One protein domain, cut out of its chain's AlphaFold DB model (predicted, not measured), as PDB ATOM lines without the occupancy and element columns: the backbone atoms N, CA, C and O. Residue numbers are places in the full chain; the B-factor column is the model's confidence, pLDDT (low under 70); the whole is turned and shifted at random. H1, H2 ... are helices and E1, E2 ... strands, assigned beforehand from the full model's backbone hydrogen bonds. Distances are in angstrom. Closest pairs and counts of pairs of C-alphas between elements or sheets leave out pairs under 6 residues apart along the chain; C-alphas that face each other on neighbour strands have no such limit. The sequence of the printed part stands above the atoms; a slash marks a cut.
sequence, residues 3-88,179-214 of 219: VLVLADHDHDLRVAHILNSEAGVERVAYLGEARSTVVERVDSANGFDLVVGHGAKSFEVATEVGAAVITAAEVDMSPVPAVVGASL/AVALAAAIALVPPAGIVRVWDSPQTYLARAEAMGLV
ATOM      1  N   VAL A   3     -61.597 -71.675 118.250       98.19
ATOM      2  CA  VAL A   3     -62.980 -72.161 118.294       98.19
ATOM      3  C   VAL A   3     -63.947 -71.021 118.582       98.19
ATOM      4  O   VAL A   3     -63.761 -70.262 119.536       98.19
ATOM      5  N   LEU A   4     -64.987 -70.918 117.763       98.19
ATOM      6  CA  LEU A   4     -66.113 -70.024 117.979       98.19
ATOM      7  C   LEU A   4     -67.315 -70.822 118.476       98.19
ATOM      8  O   LEU A   4     -67.751 -71.762 117.817       98.19
ATOM      9  N   VAL A   5     -67.894 -70.414 119.600       97.94
ATOM     10  CA  VAL A   5     -69.160 -70.965 120.095       97.94
ATOM     11  C   VAL A   5     -70.295 -69.999 119.774       97.94
ATOM     12  O   VAL A   5     -70.239 -68.822 120.130       97.94
ATOM     13  N   LEU A   6     -71.339 -70.484 119.107       96.81
ATOM     14  CA  LEU A   6     -72.578 -69.732 118.949       96.81
ATOM     15  C   LEU A   6     -73.364 -69.824 120.256       96.81
ATOM     16  O   LEU A   6     -73.831 -70.902 120.617       96.81
ATOM     17  N   ALA A   7     -73.462 -68.705 120.968       92.75
ATOM     18  CA  ALA A   7     -74.045 -68.643 122.302       92.75
ATOM     19  C   ALA A   7     -75.227 -67.674 122.335       92.75
ATOM     20  O   ALA A   7     -75.105 -66.515 122.746       92.75
ATOM     21  N   ASP A   8     -76.376 -68.163 121.874       85.25
ATOM     22  CA  ASP A   8     -77.633 -67.417 121.918       85.25
ATOM     23  C   ASP A   8     -78.262 -67.488 123.328       85.25
ATOM     24  O   ASP A   8     -79.048 -66.621 123.701       85.25
ATOM     25  N   HIS A   9     -77.852 -68.456 124.159       83.81
ATOM     26  CA  HIS A   9     -78.288 -68.605 125.545       83.81
ATOM     27  C   HIS A   9     -77.113 -68.836 126.508       83.81
ATOM     28  O   HIS A   9     -76.071 -69.377 126.150       83.81
ATOM     29  N   ASP A  10     -77.306 -68.524 127.793       80.12
ATOM     30  CA  ASP A  10     -76.257 -68.687 128.814       80.12
ATOM     31  C   ASP A  10     -75.780 -70.140 129.004       80.12
ATOM     32  O   ASP A  10     -74.675 -70.367 129.495       80.12
ATOM     33  N   HIS A  11     -76.587 -71.144 128.639       79.25
ATOM     34  CA  HIS A  11     -76.158 -72.544 128.726       79.25
ATOM     35  C   HIS A  11     -75.151 -72.917 127.630       79.25
ATOM     36  O   HIS A  11     -74.260 -73.719 127.901       79.25
ATOM     37  N   ASP A  12     -75.194 -72.259 126.466       88.00
ATOM     38  CA  ASP A  12     -74.213 -72.443 125.390       88.00
ATOM     39  C   ASP A  12     -72.800 -72.038 125.843       88.00
ATOM     40  O   ASP A  12     -71.804 -72.641 125.442       88.00
ATOM     41  N   LEU A  13     -72.684 -71.060 126.753       91.88
ATOM     42  CA  LEU A  13     -71.389 -70.629 127.288       91.88
ATOM     43  C   LEU A  13     -70.664 -71.741 128.044       91.88
ATOM     44  O   LEU A  13     -69.436 -71.723 128.108       91.88
ATOM     45  N   ARG A  14     -71.379 -72.734 128.589       93.38
ATOM     46  CA  ARG A  14     -70.730 -73.884 129.236       93.38
ATOM     47  C   ARG A  14     -69.854 -74.654 128.255       93.38
ATOM     48  O   ARG A  14     -68.762 -75.056 128.639       93.38
ATOM     49  N   VAL A  15     -70.282 -74.778 126.999       95.56
ATOM     50  CA  VAL A  15     -69.479 -75.378 125.923       95.56
ATOM     51  C   VAL A  15     -68.184 -74.587 125.759       95.56
ATOM     52  O   VAL A  15     -67.100 -75.161 125.782       95.56
ATOM     53  N   ALA A  16     -68.283 -73.257 125.684       95.31
ATOM     54  CA  ALA A  16     -67.118 -72.390 125.554       95.31
ATOM     55  C   ALA A  16     -66.155 -72.522 126.745       95.31
ATOM     56  O   ALA A  16     -64.945 -72.602 126.549       95.31
ATOM     57  N   HIS A  17     -66.673 -72.598 127.971       93.44
ATOM     58  CA  HIS A  17     -65.851 -72.783 129.169       93.44
ATOM     59  C   HIS A  17     -65.127 -74.134 129.200       93.44
ATOM     60  O   HIS A  17     -63.947 -74.169 129.556       93.44
ATOM     61  N   ILE A  18     -65.805 -75.222 128.812       94.75
ATOM     62  CA  ILE A  18     -65.188 -76.550 128.696       94.75
ATOM     63  C   ILE A  18     -64.059 -76.486 127.662       94.75
ATOM     64  O   ILE A  18     -62.909 -76.782 127.981       94.75
ATOM     65  N   LEU A  19     -64.359 -75.994 126.458       95.88
ATOM     66  CA  LEU A  19     -63.398 -75.930 125.355       95.88
ATOM     67  C   LEU A  19     -62.213 -74.996 125.627       95.88
ATOM     68  O   LEU A  19     -61.121 -75.241 125.126       95.88
ATOM     69  N   ASN A  20     -62.389 -73.953 126.443       93.69
ATOM     70  CA  ASN A  20     -61.306 -73.033 126.799       93.69
ATOM     71  C   ASN A  20     -60.211 -73.698 127.651       93.69
ATOM     72  O   ASN A  20     -59.130 -73.138 127.810       93.69
ATOM     73  N   SER A  21     -60.490 -74.883 128.197       90.06
ATOM     74  CA  SER A  21     -59.533 -75.682 128.967       90.06
ATOM     75  C   SER A  21     -58.960 -76.859 128.164       90.06
ATOM     76  O   SER A  21     -58.140 -77.611 128.690       90.06
ATOM     77  N   GLU A  22     -59.373 -77.044 126.905       93.38
ATOM     78  CA  GLU A  22     -58.977 -78.201 126.101       93.38
ATOM     79  C   GLU A  22     -57.586 -78.046 125.480       93.38
ATOM     80  O   GLU A  22     -57.253 -77.053 124.829       93.38
ATOM     81  N   ALA A  23     -56.772 -79.095 125.612       87.69
ATOM     82  CA  ALA A  23     -55.461 -79.152 124.981       87.69
ATOM     83  C   ALA A  23     -55.591 -79.098 123.446       87.69
ATOM     84  O   ALA A  23     -56.307 -79.894 122.842       87.69
ATOM     85  N   GLY A  24     -54.869 -78.171 122.812       90.12
ATOM     86  CA  GLY A  24     -54.930 -77.935 121.362       90.12
ATOM     87  C   GLY A  24     -55.932 -76.854 120.936       90.12
ATOM     88  O   GLY A  24     -55.913 -76.425 119.775       90.12
ATOM     89  N   VAL A  25     -56.750 -76.352 121.866       95.94
ATOM     90  CA  VAL A  25     -57.542 -75.135 121.674       95.94
ATOM     91  C   VAL A  25     -56.714 -73.933 122.125       95.94
ATOM     92  O   VAL A  25     -56.329 -73.812 123.280       95.94
ATOM     93  N   GLU A  26     -56.395 -73.051 121.182       96.81
ATOM     94  CA  GLU A  26     -55.562 -71.862 121.417       96.81
ATOM     95  C   GLU A  26     -56.392 -70.658 121.855       96.81
ATOM     96  O   GLU A  26     -55.917 -69.797 122.589       96.81
ATOM     97  N   ARG A  27     -57.628 -70.579 121.359       96.69
ATOM     98  CA  ARG A  27     -58.557 -69.492 121.650       96.69
ATOM     99  C   ARG A  27     -59.975 -70.016 121.573       96.69
ATOM    100  O   ARG A  27     -60.334 -70.652 120.582       96.69
ATOM    101  N   VAL A  28     -60.778 -69.662 122.567       97.56
ATOM    102  CA  VAL A  28     -62.234 -69.768 122.503       97.56
ATOM    103  C   VAL A  28     -62.826 -68.374 122.584       97.56
ATOM    104  O   VAL A  28     -62.442 -67.574 123.435       97.56
ATOM    105  N   ALA A  29     -63.765 -68.093 121.693       97.62
ATOM    106  CA  ALA A  29     -64.622 -66.924 121.777       97.62
ATOM    107  C   ALA A  29     -66.071 -67.338 121.543       97.62
ATOM    108  O   ALA A  29     -66.345 -68.456 121.094       97.62
ATOM    109  N   TYR A  30     -66.998 -66.428 121.819       97.44
ATOM    110  CA  TYR A  30     -68.402 -66.656 121.521       97.44
ATOM    111  C   TYR A  30     -69.021 -65.527 120.695       97.44
ATOM    112  O   TYR A  30     -68.641 -64.362 120.812       97.44
ATOM    113  N   LEU A  31     -70.002 -65.897 119.873       96.69
ATOM    114  CA  LEU A  31     -70.840 -64.995 119.087       96.69
ATOM    115  C   LEU A  31     -72.301 -65.221 119.490       96.69
ATOM    116  O   LEU A  31     -72.793 -66.343 119.393       96.69
ATOM    117  N   GLY A  32     -72.993 -64.174 119.943       93.69
ATOM    118  CA  GLY A  32     -74.398 -64.254 120.353       93.69
ATOM    119  C   GLY A  32     -74.764 -63.292 121.484       93.69
ATOM    120  O   GLY A  32     -74.030 -62.343 121.779       93.69
ATOM    121  N   GLU A  33     -75.925 -63.518 122.098       90.69
ATOM    122  CA  GLU A  33     -76.500 -62.641 123.129       90.69
ATOM    123  C   GLU A  33     -76.065 -62.982 124.559       90.69
ATOM    124  O   GLU A  33     -76.211 -62.143 125.457       90.69
ATOM    125  N   ALA A  34     -75.495 -64.172 124.772       90.50
ATOM    126  CA  ALA A  34     -75.050 -64.618 126.085       90.50
ATOM    127  C   ALA A  34     -73.980 -63.687 126.694       90.50
ATOM    128  O   ALA A  34     -73.322 -62.889 126.010       90.50
ATOM    129  N   ARG A  35     -73.791 -63.768 128.015       87.94
ATOM    130  CA  ARG A  35     -72.831 -62.917 128.743       87.94
ATOM    131  C   ARG A  35     -71.815 -63.748 129.515       87.94
ATOM    132  O   ARG A  35     -72.179 -64.467 130.437       87.94
ATOM    133  N   SER A  36     -70.533 -63.585 129.187       89.06
ATOM    134  CA  SER A  36     -69.422 -64.180 129.936       89.06
ATOM    135  C   SER A  36     -68.426 -63.113 130.384       89.06
ATOM    136  O   SER A  36     -68.206 -62.119 129.698       89.06
ATOM    137  N   THR A  37     -67.817 -63.329 131.550       88.31
ATOM    138  CA  THR A  37     -66.673 -62.545 132.046       88.31
ATOM    139  C   THR A  37     -65.334 -63.242 131.805       88.31
ATOM    140  O   THR A  37     -64.293 -62.652 132.076       88.31
ATOM    141  N   VAL A  38     -65.353 -64.493 131.330       89.38
ATOM    142  CA  VAL A  38     -64.154 -65.333 131.158       89.38
ATOM    143  C   VAL A  38     -63.859 -65.577 129.685       89.38
ATOM    144  O   VAL A  38     -62.702 -65.535 129.283       89.38
ATOM    145  N   VAL A  39     -64.895 -65.843 128.887       94.12
ATOM    146  CA  VAL A  39     -64.764 -66.049 127.441       94.12
ATOM    147  C   VAL A  39     -65.092 -64.737 126.742       94.12
ATOM    148  O   VAL A  39     -66.071 -64.077 127.081       94.12
ATOM    149  N   GLU A  40     -64.269 -64.352 125.775       95.25
ATOM    150  CA  GLU A  40     -64.450 -63.119 125.014       95.25
ATOM    151  C   GLU A  40     -65.646 -63.228 124.057       95.25
ATOM    152  O   GLU A  40     -65.779 -64.207 123.315       95.25
ATOM    153  N   ARG A  41     -66.490 -62.190 124.041       96.50
ATOM    154  CA  ARG A  41     -67.487 -61.988 122.987       96.50
ATOM    155  C   ARG A  41     -66.821 -61.364 121.768       96.50
ATOM    156  O   ARG A  41     -66.150 -60.344 121.904       96.50
ATOM    157  N   VAL A  42     -67.082 -61.909 120.588       97.25
ATOM    158  CA  VAL A  42     -66.664 -61.325 119.307       97.25
ATOM    159  C   VAL A  42     -67.871 -60.899 118.477       97.25
ATOM    160  O   VAL A  42     -68.975 -61.410 118.660       97.25
ATOM    161  N   ASP A  43     -67.644 -59.982 117.540       95.62
ATOM    162  CA  ASP A  43     -68.674 -59.488 116.615       95.62
ATOM    163  C   ASP A  43     -68.656 -60.210 115.256       95.62
ATOM    164  O   ASP A  43     -69.501 -59.960 114.400       95.62
ATOM    165  N   SER A  44     -67.681 -61.097 115.026       95.44
ATOM    166  CA  SER A  44     -67.511 -61.822 113.765       95.44
ATOM    167  C   SER A  44     -66.882 -63.197 113.982       95.44
ATOM    168  O   SER A  44     -66.053 -63.382 114.872       95.44
ATOM    169  N   ALA A  45     -67.251 -64.140 113.114       96.06
ATOM    170  CA  ALA A  45     -66.685 -65.481 113.044       96.06
ATOM    171  C   ALA A  45     -65.378 -65.567 112.229       96.06
ATOM    172  O   ALA A  45     -64.776 -66.636 112.124       96.06
ATOM    173  N   ASN A  46     -64.925 -64.455 111.644       96.56
ATOM    174  CA  ASN A  46     -63.720 -64.422 110.823       96.56
ATOM    175  C   ASN A  46     -62.467 -64.804 111.621       96.56
ATOM    176  O   ASN A  46     -62.193 -64.261 112.693       96.56
ATOM    177  N   GLY A  47     -61.662 -65.700 111.048       96.06
ATOM    178  CA  GLY A  47     -60.435 -66.177 111.680       96.06
ATOM    179  C   GLY A  47     -60.669 -67.187 112.803       96.06
ATOM    180  O   GLY A  47     -59.824 -67.299 113.685       96.06
ATOM    181  N   PHE A  48     -61.782 -67.913 112.786       97.94
ATOM    182  CA  PHE A  48     -61.960 -69.123 113.585       97.94
ATOM    183  C   PHE A  48     -61.893 -70.349 112.679       97.94
ATOM    184  O   PHE A  48     -62.321 -70.301 111.530       97.94
ATOM    185  N   ASP A  49     -61.320 -71.433 113.191       97.44
ATOM    186  CA  ASP A  49     -61.099 -72.659 112.418       97.44
ATOM    187  C   ASP A  49     -62.286 -73.633 112.577       97.44
ATOM    188  O   ASP A  49     -62.487 -74.539 111.766       97.44
ATOM    189  N   LEU A  50     -63.079 -73.434 113.636       98.00
ATOM    190  CA  LEU A  50     -64.181 -74.292 114.046       98.00
ATOM    191  C   LEU A  50     -65.332 -73.465 114.629       98.00
ATOM    192  O   LEU A  50     -65.104 -72.617 115.493       98.00
ATOM    193  N   VAL A  51     -66.561 -73.767 114.213       98.06
ATOM    194  CA  VAL A  51     -67.802 -73.212 114.771       98.06
ATOM    195  C   VAL A  51     -68.565 -74.303 115.520       98.06
ATOM    196  O   VAL A  51     -68.737 -75.408 115.016       98.06
ATOM    197  N   VAL A  52     -69.055 -74.000 116.717       97.62
ATOM    198  CA  VAL A  52     -69.797 -74.939 117.569       97.62
ATOM    199  C   VAL A  52     -71.169 -74.356 117.896       97.62
ATOM    200  O   VAL A  52     -71.254 -73.215 118.344       97.62
ATOM    201  N   GLY A  53     -72.249 -75.114 117.687       94.75
ATOM    202  CA  GLY A  53     -73.598 -74.654 118.033       94.75
ATOM    203  C   GLY A  53     -74.703 -75.688 117.807       94.75
ATOM    204  O   GLY A  53     -74.515 -76.688 117.124       94.75
ATOM    205  N   HIS A  54     -75.888 -75.450 118.365       87.69
ATOM    206  CA  HIS A  54     -76.948 -76.463 118.461       87.69
ATOM    207  C   HIS A  54     -77.817 -76.666 117.200       87.69
ATOM    208  O   HIS A  54     -78.602 -77.613 117.162       87.69
ATOM    209  N   GLY A  55     -77.713 -75.829 116.161       85.50
ATOM    210  CA  GLY A  55     -78.661 -75.872 115.037       85.50
ATOM    211  C   GLY A  55     -78.165 -75.260 113.730       85.50
ATOM    212  O   GLY A  55     -77.001 -74.911 113.604       85.50
ATOM    213  N   ALA A  56     -79.071 -75.098 112.757       86.38
ATOM    214  CA  ALA A  56     -78.757 -74.730 111.366       86.38
ATOM    215  C   ALA A  56     -77.842 -73.500 111.203       86.38
ATOM    216  O   ALA A  56     -76.970 -73.489 110.336       86.38
ATOM    217  N   LYS A  57     -77.977 -72.509 112.094       91.19
ATOM    218  CA  LYS A  57     -77.138 -71.302 112.142       91.19
ATOM    219  C   LYS A  57     -75.638 -71.616 112.241       91.19
ATOM    220  O   LYS A  57     -74.829 -70.861 111.713       91.19
ATOM    221  N   SER A  58     -75.241 -72.733 112.865       93.38
ATOM    222  CA  SER A  58     -73.828 -73.133 112.922       93.38
ATOM    223  C   SER A  58     -73.272 -73.484 111.546       93.38
ATOM    224  O   SER A  58     -72.126 -73.150 111.267       93.38
ATOM    225  N   PHE A  59     -74.075 -74.090 110.665       94.56
ATOM    226  CA  PHE A  59     -73.666 -74.362 109.286       94.56
ATOM    227  C   PHE A  59     -73.563 -73.086 108.461       94.56
ATOM    228  O   PHE A  59     -72.604 -72.940 107.708       94.56
ATOM    229  N   GLU A  60     -74.523 -72.171 108.601       94.00
ATOM    230  CA  GLU A  60     -74.516 -70.888 107.886       94.00
ATOM    231  C   GLU A  60     -73.240 -70.104 108.204       94.00
ATOM    232  O   GLU A  60     -72.471 -69.781 107.298       94.00
ATOM    233  N   VAL A  61     -72.956 -69.909 109.497       96.31
ATOM    234  CA  VAL A  61     -71.765 -69.186 109.961       96.31
ATOM    235  C   VAL A  61     -70.480 -69.907 109.550       96.31
ATOM    236  O   VAL A  61     -69.557 -69.266 109.055       96.31
ATOM    237  N   ALA A  62     -70.404 -71.233 109.717       96.75
ATOM    238  CA  ALA A  62     -69.216 -72.000 109.336       96.75
ATOM    239  C   ALA A  62     -68.933 -71.921 107.830       96.75
ATOM    240  O   ALA A  62     -67.782 -71.777 107.425       96.75
ATOM    241  N   THR A  63     -69.981 -71.963 107.003       96.31
ATOM    242  CA  THR A  63     -69.871 -71.844 105.543       96.31
ATOM    243  C   THR A  63     -69.365 -70.466 105.136       96.31
ATOM    244  O   THR A  63     -68.485 -70.374 104.284       96.31
ATOM    245  N   GLU A  64     -69.882 -69.403 105.760       96.50
ATOM    246  CA  GLU A  64     -69.479 -68.021 105.477       96.50
ATOM    247  C   GLU A  64     -67.975 -67.800 105.692       96.50
ATOM    248  O   GLU A  64     -67.329 -67.117 104.898       96.50
ATOM    249  N   VAL A  65     -67.407 -68.414 106.733       96.44
ATOM    250  CA  VAL A  65     -65.998 -68.211 107.116       96.44
ATOM    251  C   VAL A  65     -65.065 -69.354 106.709       96.44
ATOM    252  O   VAL A  65     -63.871 -69.297 106.996       96.44
ATOM    253  N   GLY A  66     -65.586 -70.386 106.039       95.50
ATOM    254  CA  GLY A  66     -64.815 -71.557 105.613       95.50
ATOM    255  C   GLY A  66     -64.279 -72.415 106.767       95.50
ATOM    256  O   GLY A  66     -63.211 -73.010 106.636       95.50
ATOM    257  N   ALA A  67     -64.991 -72.461 107.894       97.00
ATOM    258  CA  ALA A  67     -64.629 -73.247 109.073       97.00
ATOM    259  C   ALA A  67     -65.297 -74.631 109.074       97.00
ATOM    260  O   ALA A  67     -66.330 -74.847 108.438       97.00
ATOM    261  N   ALA A  68     -64.736 -75.562 109.849       97.75
ATOM    262  CA  ALA A  68     -65.448 -76.783 110.213       97.75
ATOM    263  C   ALA A  68     -66.575 -76.473 111.214       97.75
ATOM    264  O   ALA A  68     -66.583 -75.418 111.857       97.75
ATOM    265  N   VAL A  69     -67.509 -77.408 111.394       97.62
ATOM    266  CA  VAL A  69     -68.636 -77.246 112.323       97.62
ATOM    267  C   VAL A  69     -68.823 -78.448 113.247       97.62
ATOM    268  O   VAL A  69     -68.705 -79.594 112.826       97.62
ATOM    269  N   ILE A  70     -69.156 -78.194 114.510       97.62
ATOM    270  CA  ILE A  70     -69.704 -79.185 115.444       97.62
ATOM    271  C   ILE A  70     -71.129 -78.775 115.785       97.62
ATOM    272  O   ILE A  70     -71.376 -77.626 116.161       97.62
ATOM    273  N   THR A  71     -72.067 -79.717 115.695       96.31
ATOM    274  CA  THR A  71     -73.461 -79.430 116.017       96.31
ATOM    275  C   THR A  71     -74.221 -80.588 116.647       96.31
ATOM    276  O   THR A  71     -73.962 -81.761 116.376       96.31
ATOM    277  N   ALA A  72     -75.208 -80.232 117.472       93.75
ATOM    278  CA  ALA A  72     -76.199 -81.157 118.007       93.75
ATOM    279  C   ALA A  72     -77.186 -81.652 116.934       93.75
ATOM    280  O   ALA A  72     -77.773 -82.723 117.095       93.75
ATOM    281  N   ALA A  73     -77.354 -80.896 115.843       92.25
ATOM    282  CA  ALA A  73     -78.225 -81.270 114.741       92.25
ATOM    283  C   ALA A  73     -77.712 -82.522 114.019       92.25
ATOM    284  O   ALA A  73     -76.510 -82.713 113.837       92.25
ATOM    285  N   GLU A  74     -78.640 -83.354 113.563       90.38
ATOM    286  CA  GLU A  74     -78.342 -84.480 112.683       90.38
ATOM    287  C   GLU A  74     -78.652 -84.077 111.250       90.38
ATOM    288  O   GLU A  74     -79.755 -83.620 110.950       90.38
ATOM    289  N   VAL A  75     -77.659 -84.216 110.375       90.44
ATOM    290  CA  VAL A  75     -77.777 -83.890 108.956       90.44
ATOM    291  C   VAL A  75     -77.095 -84.963 108.120       90.44
ATOM    292  O   VAL A  75     -76.098 -85.554 108.538       90.44
ATOM    293  N   ASP A  76     -77.614 -85.180 106.916       88.50
ATOM    294  CA  ASP A  76     -77.033 -86.125 105.957       88.50
ATOM    295  C   ASP A  76     -76.074 -85.463 104.969       88.50
ATOM    296  O   ASP A  76     -75.288 -86.140 104.309       88.50
ATOM    297  N   MET A  77     -76.123 -84.135 104.869       89.31
ATOM    298  CA  MET A  77     -75.265 -83.343 103.998       89.31
ATOM    299  C   MET A  77     -74.767 -82.109 104.740       89.31
ATOM    300  O   MET A  77     -75.493 -81.512 105.532       89.31
ATOM    301  N   SER A  78     -73.531 -81.712 104.449       91.31
ATOM    302  CA  SER A  78     -72.934 -80.492 104.969       91.31
ATOM    303  C   SER A  78     -72.052 -79.853 103.896       91.31
ATOM    304  O   SER A  78     -71.315 -80.573 103.219       91.31
ATOM    305  N   PRO A  79     -72.123 -78.522 103.717       90.62
ATOM    306  CA  PRO A  79     -71.257 -77.798 102.787       90.62
ATOM    307  C   PRO A  79     -69.812 -77.653 103.295       90.62
ATOM    308  O   PRO A  79     -68.935 -77.266 102.528       90.62
ATOM    309  N   VAL A  80     -69.562 -77.958 104.572       95.38
ATOM    310  CA  VAL A  80     -68.263 -77.843 105.247       95.38
ATOM    311  C   VAL A  80     -67.950 -79.136 106.012       95.38
ATOM    312  O   VAL A  80     -68.857 -79.937 106.247       95.38
ATOM    313  N   PRO A  81     -66.690 -79.381 106.418       97.38
ATOM    314  CA  PRO A  81     -66.380 -80.487 107.318       97.38
ATOM    315  C   PRO A  81     -67.196 -80.379 108.613       97.38
ATOM    316  O   PRO A  81     -67.232 -79.313 109.231       97.38
ATOM    317  N   ALA A  82     -67.859 -81.461 109.021       97.38
ATOM    318  CA  ALA A  82     -68.832 -81.417 110.108       97.38
ATOM    319  C   ALA A  82     -68.747 -82.621 111.049       97.38
ATOM    320  O   ALA A  82     -68.652 -83.763 110.603       97.38
ATOM    321  N   VAL A  83     -68.884 -82.363 112.350       97.62
ATOM    322  CA  VAL A  83     -69.276 -83.368 113.344       97.62
ATOM    323  C   VAL A  83     -70.721 -83.108 113.748       97.62
ATOM    324  O   VAL A  83     -71.067 -82.000 114.159       97.62
ATOM    325  N   VAL A  84     -71.573 -84.116 113.610       96.88
ATOM    326  CA  VAL A  84     -73.031 -83.963 113.720       96.88
ATOM    327  C   VAL A  84     -73.614 -84.912 114.760       96.88
ATOM    328  O   VAL A  84     -73.002 -85.920 115.128       96.88
ATOM    329  N   GLY A  85     -74.818 -84.592 115.228       95.00
ATOM    330  CA  GLY A  85     -75.516 -85.375 116.240       95.00
ATOM    331  C   GLY A  85     -74.887 -85.286 117.628       95.00
ATOM    332  O   GLY A  85     -75.131 -86.159 118.448       95.00
ATOM    333  N   ALA A  86     -74.087 -84.260 117.927       96.75
ATOM    334  CA  ALA A  86     -73.473 -84.050 119.239       96.75
ATOM    335  C   ALA A  86     -74.508 -83.534 120.266       96.75
ATOM    336  O   ALA A  86     -74.470 -82.394 120.719       96.75
ATOM    337  N   SER A  87     -75.491 -84.383 120.563       95.19
ATOM    338  CA  SER A  87     -76.660 -84.143 121.411       95.19
ATOM    339  C   SER A  87     -76.806 -85.269 122.438       95.19
ATOM    340  O   SER A  87     -76.100 -86.274 122.374       95.19
ATOM    341  N   LEU A  88     -77.773 -85.169 123.358       95.69
ATOM    342  CA  LEU A  88     -78.079 -86.275 124.278       95.69
ATOM    343  C   LEU A  88     -78.477 -87.564 123.546       95.69
ATOM    344  O   LEU A  88     -78.135 -88.662 123.990       95.69
ATOM    345  N   ALA A 179     -73.747 -79.536 127.207       95.69
ATOM    346  CA  ALA A 179     -72.461 -78.895 126.973       95.69
ATOM    347  C   ALA A 179     -71.322 -79.908 126.796       95.69
ATOM    348  O   ALA A 179     -70.490 -79.734 125.909       95.69
ATOM    349  N   VAL A 180     -71.298 -80.977 127.601       96.94
ATOM    350  CA  VAL A 180     -70.326 -82.071 127.459       96.94
ATOM    351  C   VAL A 180     -70.545 -82.828 126.153       96.94
ATOM    352  O   VAL A 180     -69.582 -83.074 125.430       96.94
ATOM    353  N   ALA A 181     -71.794 -83.162 125.814       97.00
ATOM    354  CA  ALA A 181     -72.115 -83.863 124.575       97.00
ATOM    355  C   ALA A 181     -71.647 -83.071 123.345       97.00
ATOM    356  O   ALA A 181     -71.068 -83.658 122.426       97.00
ATOM    357  N   LEU A 182     -71.838 -81.750 123.348       96.81
ATOM    358  CA  LEU A 182     -71.407 -80.886 122.257       96.81
ATOM    359  C   LEU A 182     -69.884 -80.671 122.251       96.81
ATOM    360  O   LEU A 182     -69.249 -80.823 121.211       96.81
ATOM    361  N   ALA A 183     -69.274 -80.361 123.399       97.31
ATOM    362  CA  ALA A 183     -67.838 -80.094 123.494       97.31
ATOM    363  C   ALA A 183     -66.986 -81.328 123.163       97.31
ATOM    364  O   ALA A 183     -65.978 -81.209 122.466       97.31
ATOM    365  N   ALA A 184     -67.396 -82.524 123.595       97.81
ATOM    366  CA  ALA A 184     -66.637 -83.756 123.382       97.81
ATOM    367  C   ALA A 184     -66.446 -84.111 121.898       97.81
ATOM    368  O   ALA A 184     -65.463 -84.761 121.532       97.81
ATOM    369  N   ALA A 185     -67.336 -83.632 121.025       97.69
ATOM    370  CA  ALA A 185     -67.242 -83.822 119.581       97.69
ATOM    371  C   ALA A 185     -66.007 -83.142 118.959       97.69
ATOM    372  O   ALA A 185     -65.629 -83.484 117.840       97.69
ATOM    373  N   ILE A 186     -65.309 -82.263 119.694       97.12
ATOM    374  CA  ILE A 186     -64.036 -81.678 119.252       97.12
ATOM    375  C   ILE A 186     -62.964 -82.735 118.961       97.12
ATOM    376  O   ILE A 186     -62.110 -82.534 118.102       97.12
ATOM    377  N   ALA A 187     -63.038 -83.897 119.618       96.56
ATOM    378  CA  ALA A 187     -62.119 -85.005 119.380       96.56
ATOM    379  C   ALA A 187     -62.307 -85.677 118.007       96.56
ATOM    380  O   ALA A 187     -61.473 -86.492 117.616       96.56
ATOM    381  N   LEU A 188     -63.392 -85.359 117.295       97.12
ATOM    382  CA  LEU A 188     -63.763 -85.971 116.022       97.12
ATOM    383  C   LEU A 188     -63.656 -85.023 114.825       97.12
ATOM    384  O   LEU A 188     -64.048 -85.426 113.733       97.12
ATOM    385  N   VAL A 189     -63.173 -83.785 115.008       94.44
ATOM    386  CA  VAL A 189     -63.140 -82.771 113.938       94.44
ATOM    387  C   VAL A 189     -62.426 -83.340 112.705       94.44
ATOM    388  O   VAL A 189     -61.219 -83.602 112.767       94.44
ATOM    389  N   PRO A 190     -63.147 -83.563 111.591       86.50
ATOM    390  CA  PRO A 190     -62.573 -84.236 110.446       86.50
ATOM    391  C   PRO A 190     -61.845 -83.236 109.542       86.50
ATOM    392  O   PRO A 190     -62.226 -82.067 109.474       86.50
ATOM    393  N   PRO A 191     -60.847 -83.687 108.763       82.69
ATOM    394  CA  PRO A 191     -60.262 -82.855 107.715       82.69
ATOM    395  C   PRO A 191     -61.248 -82.594 106.559       82.69
ATOM    396  O   PRO A 191     -61.113 -81.595 105.857       82.69
ATOM    397  N   ALA A 192     -62.219 -83.490 106.338       88.44
ATOM    398  CA  ALA A 192     -63.254 -83.374 105.312       88.44
ATOM    399  C   ALA A 192     -64.468 -84.266 105.627       88.44
ATOM    400  O   ALA A 192     -64.338 -85.281 106.310       88.44
ATOM    401  N   GLY A 193     -65.627 -83.931 105.052       94.00
ATOM    402  CA  GLY A 193     -66.842 -84.747 105.131       94.00
ATOM    403  C   GLY A 193     -67.605 -84.614 106.450       94.00
ATOM    404  O   GLY A 193     -67.404 -83.667 107.208       94.00
ATOM    405  N   ILE A 194     -68.513 -85.561 106.690       96.31
ATOM    406  CA  ILE A 194     -69.381 -85.596 107.872       96.31
ATOM    407  C   ILE A 194     -68.988 -86.787 108.737       96.31
ATOM    408  O   ILE A 194     -68.875 -87.904 108.232       96.31
ATOM    409  N   VAL A 195     -68.845 -86.553 110.036       97.06
ATOM    410  CA  VAL A 195     -68.673 -87.589 111.056       97.06
ATOM    411  C   VAL A 195     -69.836 -87.498 112.035       97.06
ATOM    412  O   VAL A 195     -70.097 -86.432 112.591       97.06
ATOM    413  N   ARG A 196     -70.551 -88.600 112.276       96.50
ATOM    414  CA  ARG A 196     -71.530 -88.657 113.372       96.50
ATOM    415  C   ARG A 196     -70.823 -89.101 114.644       96.50
ATOM    416  O   ARG A 196     -69.937 -89.952 114.600       96.50
ATOM    417  N   VAL A 197     -71.226 -88.567 115.795       97.25
ATOM    418  CA  VAL A 197     -70.563 -88.896 117.074       97.25
ATOM    419  C   VAL A 197     -70.597 -90.392 117.420       97.25
ATOM    420  O   VAL A 197     -69.695 -90.895 118.089       97.25
ATOM    421  N   TRP A 198     -71.596 -91.124 116.921       95.94
ATOM    422  CA  TRP A 198     -71.722 -92.571 117.104       95.94
ATOM    423  C   TRP A 198     -70.951 -93.415 116.080       95.94
ATOM    424  O   TRP A 198     -70.820 -94.616 116.292       95.94
ATOM    425  N   ASP A 199     -70.394 -92.819 115.020       95.56
ATOM    426  CA  ASP A 199     -69.523 -93.530 114.068       95.56
ATOM    427  C   ASP A 199     -68.114 -93.756 114.655       95.56
ATOM    428  O   ASP A 199     -67.347 -94.589 114.178       95.56
ATOM    429  N   SER A 200     -67.743 -93.004 115.698       96.25
ATOM    430  CA  SER A 200     -66.462 -93.121 116.411       96.25
ATOM    431  C   SER A 200     -66.666 -93.074 117.931       96.25
ATOM    432  O   SER A 200     -66.138 -92.188 118.617       96.25
ATOM    433  N   PRO A 201     -67.438 -94.029 118.485       96.56
ATOM    434  CA  PRO A 201     -67.970 -93.922 119.835       96.56
ATOM    435  C   PRO A 201     -66.876 -93.989 120.903       96.56
ATOM    436  O   PRO A 201     -66.985 -93.312 121.919       96.56
ATOM    437  N   GLN A 202     -65.791 -94.741 120.688       97.50
ATOM    438  CA  GLN A 202     -64.696 -94.842 121.661       97.50
ATOM    439  C   GLN A 202     -63.981 -93.496 121.844       97.50
ATOM    440  O   GLN A 202     -63.796 -93.057 122.975       97.50
ATOM    441  N   THR A 203     -63.623 -92.820 120.748       97.25
ATOM    442  CA  THR A 203     -62.932 -91.521 120.793       97.25
ATOM    443  C   THR A 203     -63.822 -90.433 121.387       97.25
ATOM    444  O   THR A 203     -63.374 -89.661 122.235       97.25
ATOM    445  N   TYR A 204     -65.090 -90.395 120.975       98.31
ATOM    446  CA  TYR A 204     -66.056 -89.420 121.473       98.31
ATOM    447  C   TYR A 204     -66.350 -89.598 122.965       98.31
ATOM    448  O   TYR A 204     -66.233 -88.645 123.735       98.31
ATOM    449  N   LEU A 205     -66.672 -90.822 123.397       98.06
ATOM    450  CA  LEU A 205     -67.013 -91.094 124.794       98.06
ATOM    451  C   LEU A 205     -65.807 -90.940 125.719       98.06
ATOM    452  O   LEU A 205     -65.969 -90.381 126.795       98.06
ATOM    453  N   ALA A 206     -64.602 -91.336 125.295       97.56
ATOM    454  CA  ALA A 206     -63.395 -91.104 126.088       97.56
ATOM    455  C   ALA A 206     -63.150 -89.604 126.325       97.56
ATOM    456  O   ALA A 206     -62.726 -89.203 127.409       97.56
ATOM    457  N   ARG A 207     -63.448 -88.754 125.330       97.38
ATOM    458  CA  ARG A 207     -63.378 -87.298 125.503       97.38
ATOM    459  C   ARG A 207     -64.471 -86.787 126.439       97.38
ATOM    460  O   ARG A 207     -64.166 -85.984 127.315       97.38
ATOM    461  N   ALA A 208     -65.707 -87.260 126.294       97.69
ATOM    462  CA  ALA A 208     -66.805 -86.878 127.179       97.69
ATOM    463  C   ALA A 208     -66.533 -87.277 128.644       97.69
ATOM    464  O   ALA A 208     -66.758 -86.483 129.554       97.69
ATOM    465  N   GLU A 209     -65.987 -88.472 128.877       97.25
ATOM    466  CA  GLU A 209     -65.571 -88.962 130.200       97.25
ATOM    467  C   GLU A 209     -64.462 -88.089 130.803       97.25
ATOM    468  O   GLU A 209     -64.542 -87.710 131.971       97.25
ATOM    469  N   ALA A 210     -63.473 -87.672 130.003       96.12
ATOM    470  CA  ALA A 210     -62.442 -86.727 130.442       96.12
ATOM    471  C   ALA A 210     -63.008 -85.341 130.815       96.12
ATOM    472  O   ALA A 210     -62.433 -84.652 131.656       96.12
ATOM    473  N   MET A 211     -64.147 -84.953 130.232       95.62
ATOM    474  CA  MET A 211     -64.894 -83.730 130.559       95.62
ATOM    475  C   MET A 211     -65.859 -83.907 131.749       95.62
ATOM    476  O   MET A 211     -66.582 -82.973 132.097       95.62
ATOM    477  N   GLY A 212     -65.862 -85.078 132.394       94.38
ATOM    478  CA  GLY A 212     -66.637 -85.355 133.604       94.38
ATOM    479  C   GLY A 212     -67.923 -86.153 133.389       94.38
ATOM    480  O   GLY A 212     -68.702 -86.284 134.330       94.38
ATOM    481  N   LEU A 213     -68.164 -86.701 132.192       95.88
ATOM    482  CA  LEU A 213     -69.278 -87.624 131.976       95.88
ATOM    483  C   LEU A 213     -69.081 -88.901 132.808       95.88
ATOM    484  O   LEU A 213     -68.064 -89.580 132.682       95.88
ATOM    485  N   VAL A 214     -70.086 -89.271 133.602       94.44
ATOM    486  CA  VAL A 214     -70.081 -90.511 134.386       94.44
ATOM    487  C   VAL A 214     -71.270 -91.373 133.980       94.44
ATOM    488  O   VAL A 214     -72.424 -90.991 134.169       94.44
TER     489      VAL A 214
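This is residues 3 to 88 and 179 to 214 of the 219 residues of an uncharacterized protein of Acidimicrobiia bacterium (UniProt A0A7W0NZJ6). A twisted sheet of six parallel strands forms the core, with helices over both faces: H1 and H3, which touch at a steep tilt, over one face, and H2 alone over the other. H4 packs on the far side of H3, off the sheet, and the link of residues 32 to 49 loops round past the edge strand E2, to which its residues 40 to 41 pair. The printed part has 122 residues, with four named helices and six named strands in the order E1 H1 E2 E3 H2 E4 E5 H3 E6 H4, and the sheet runs E2 E1 E3 E4 E5 E6. The class is mixed, helices and strands, with under half of the residues in named elements. The whole is compact and rounded, with a radius of gyration of the C-alphas of 12.9 A and spans of 34 by 33 by 24 A.

From edge to edge the sheet holds E2, residues 27 to 31 and 13.3 A long, E1, residues 3 to 6 and 9.9 A, E3, residues 50 to 53 and 10.2 A, E4, residues 68 to 71 and 10.2 A, E5, residues 82 to 84, and E6, residues 194 to 196. E1 begins at C-alpha 3, at (-62.980, -72.161, 118.294). H1 is residues 12 to 19, 11.4 A long, and H2 is residues 57 to 65, 12.6 A. H3, residues 179 to 188, is 15.7 A long and begins at (-72.461, -78.895, 126.973). H4, residues 201 to 210, is 14.0 A long and ends at (-62.442, -86.727, 130.442).

The sheet is twisted, its C-alphas up to 4.3 A off the best plane, and its strands' lines turn by 91 degrees from edge to edge. E2 and E1 are parallel at 20 degrees, with N 3 and O 27 2.8 A apart, within hydrogen-bond range. Within that range too are N 4 and O 50 of E1 and E3 at 2.8 A, N 51 and O 68 of E3 and E4 at 2.9 A, N 83 and O 69 of E4 and E5 at 2.8 A, and N 195 and O 82 of E5 and E6 at 2.9 A. There are three layers, helices on both faces of the sheet: H1 and H3 lie on the same face, H2 on the opposite face. E1, H1, E2 and E3, H2, E4 are strand-helix-strand units, two parallel neighbour strands with a helix between, each with a right-handed crossover. H1 is over E1 at a height over the sheet of 8.2 A and runs along the strands, at 6 degrees to E1 on the local plane; the closest C-alphas of the two are those of Val 5 and Ala 16, 6.0 A apart. H2, at a height of 8.1 A, is over E3 and, only just, over E4, with 3 of its 9 C-alphas falling on E4; its closest C-alpha pair with E3 is Val 51 and Ala 62, 5.7 A. H3, at a height of 8.2 A, is over E4 and runs slantwise to the strands, at 34 degrees to E4 on the local plane. H1 and H3 touch at a steep tilt of 46 degrees, the same way, the C-alphas of Val 15 and Ala 179 closest at 4.7 A. H4 is not on the sheet; it touches H3 at a steep tilt of 52 degrees, opposite ways, the C-alphas of Ala 184 and Ala 208 closest at 4.9 A. H2 touches no helix. Every O i to N i+4 pair is within hydrogen-bond range in H2 and H4, against 3 of 4 in H1 and 2 of 6 in H3, where 5 of 7 O i to N i+3 pairs are.

The two C-alphas farthest apart are those of Thr 37 and Asp 76, 36.7 A. Residues 89 to 178 are cut out, and C-alphas 88 and 179 stand 9.7 A apart across the cut. Of the links that are printed whole, E2 to E3 is long. The mean pLDDT of the printed part is 94.3, and no printed residue is under 70.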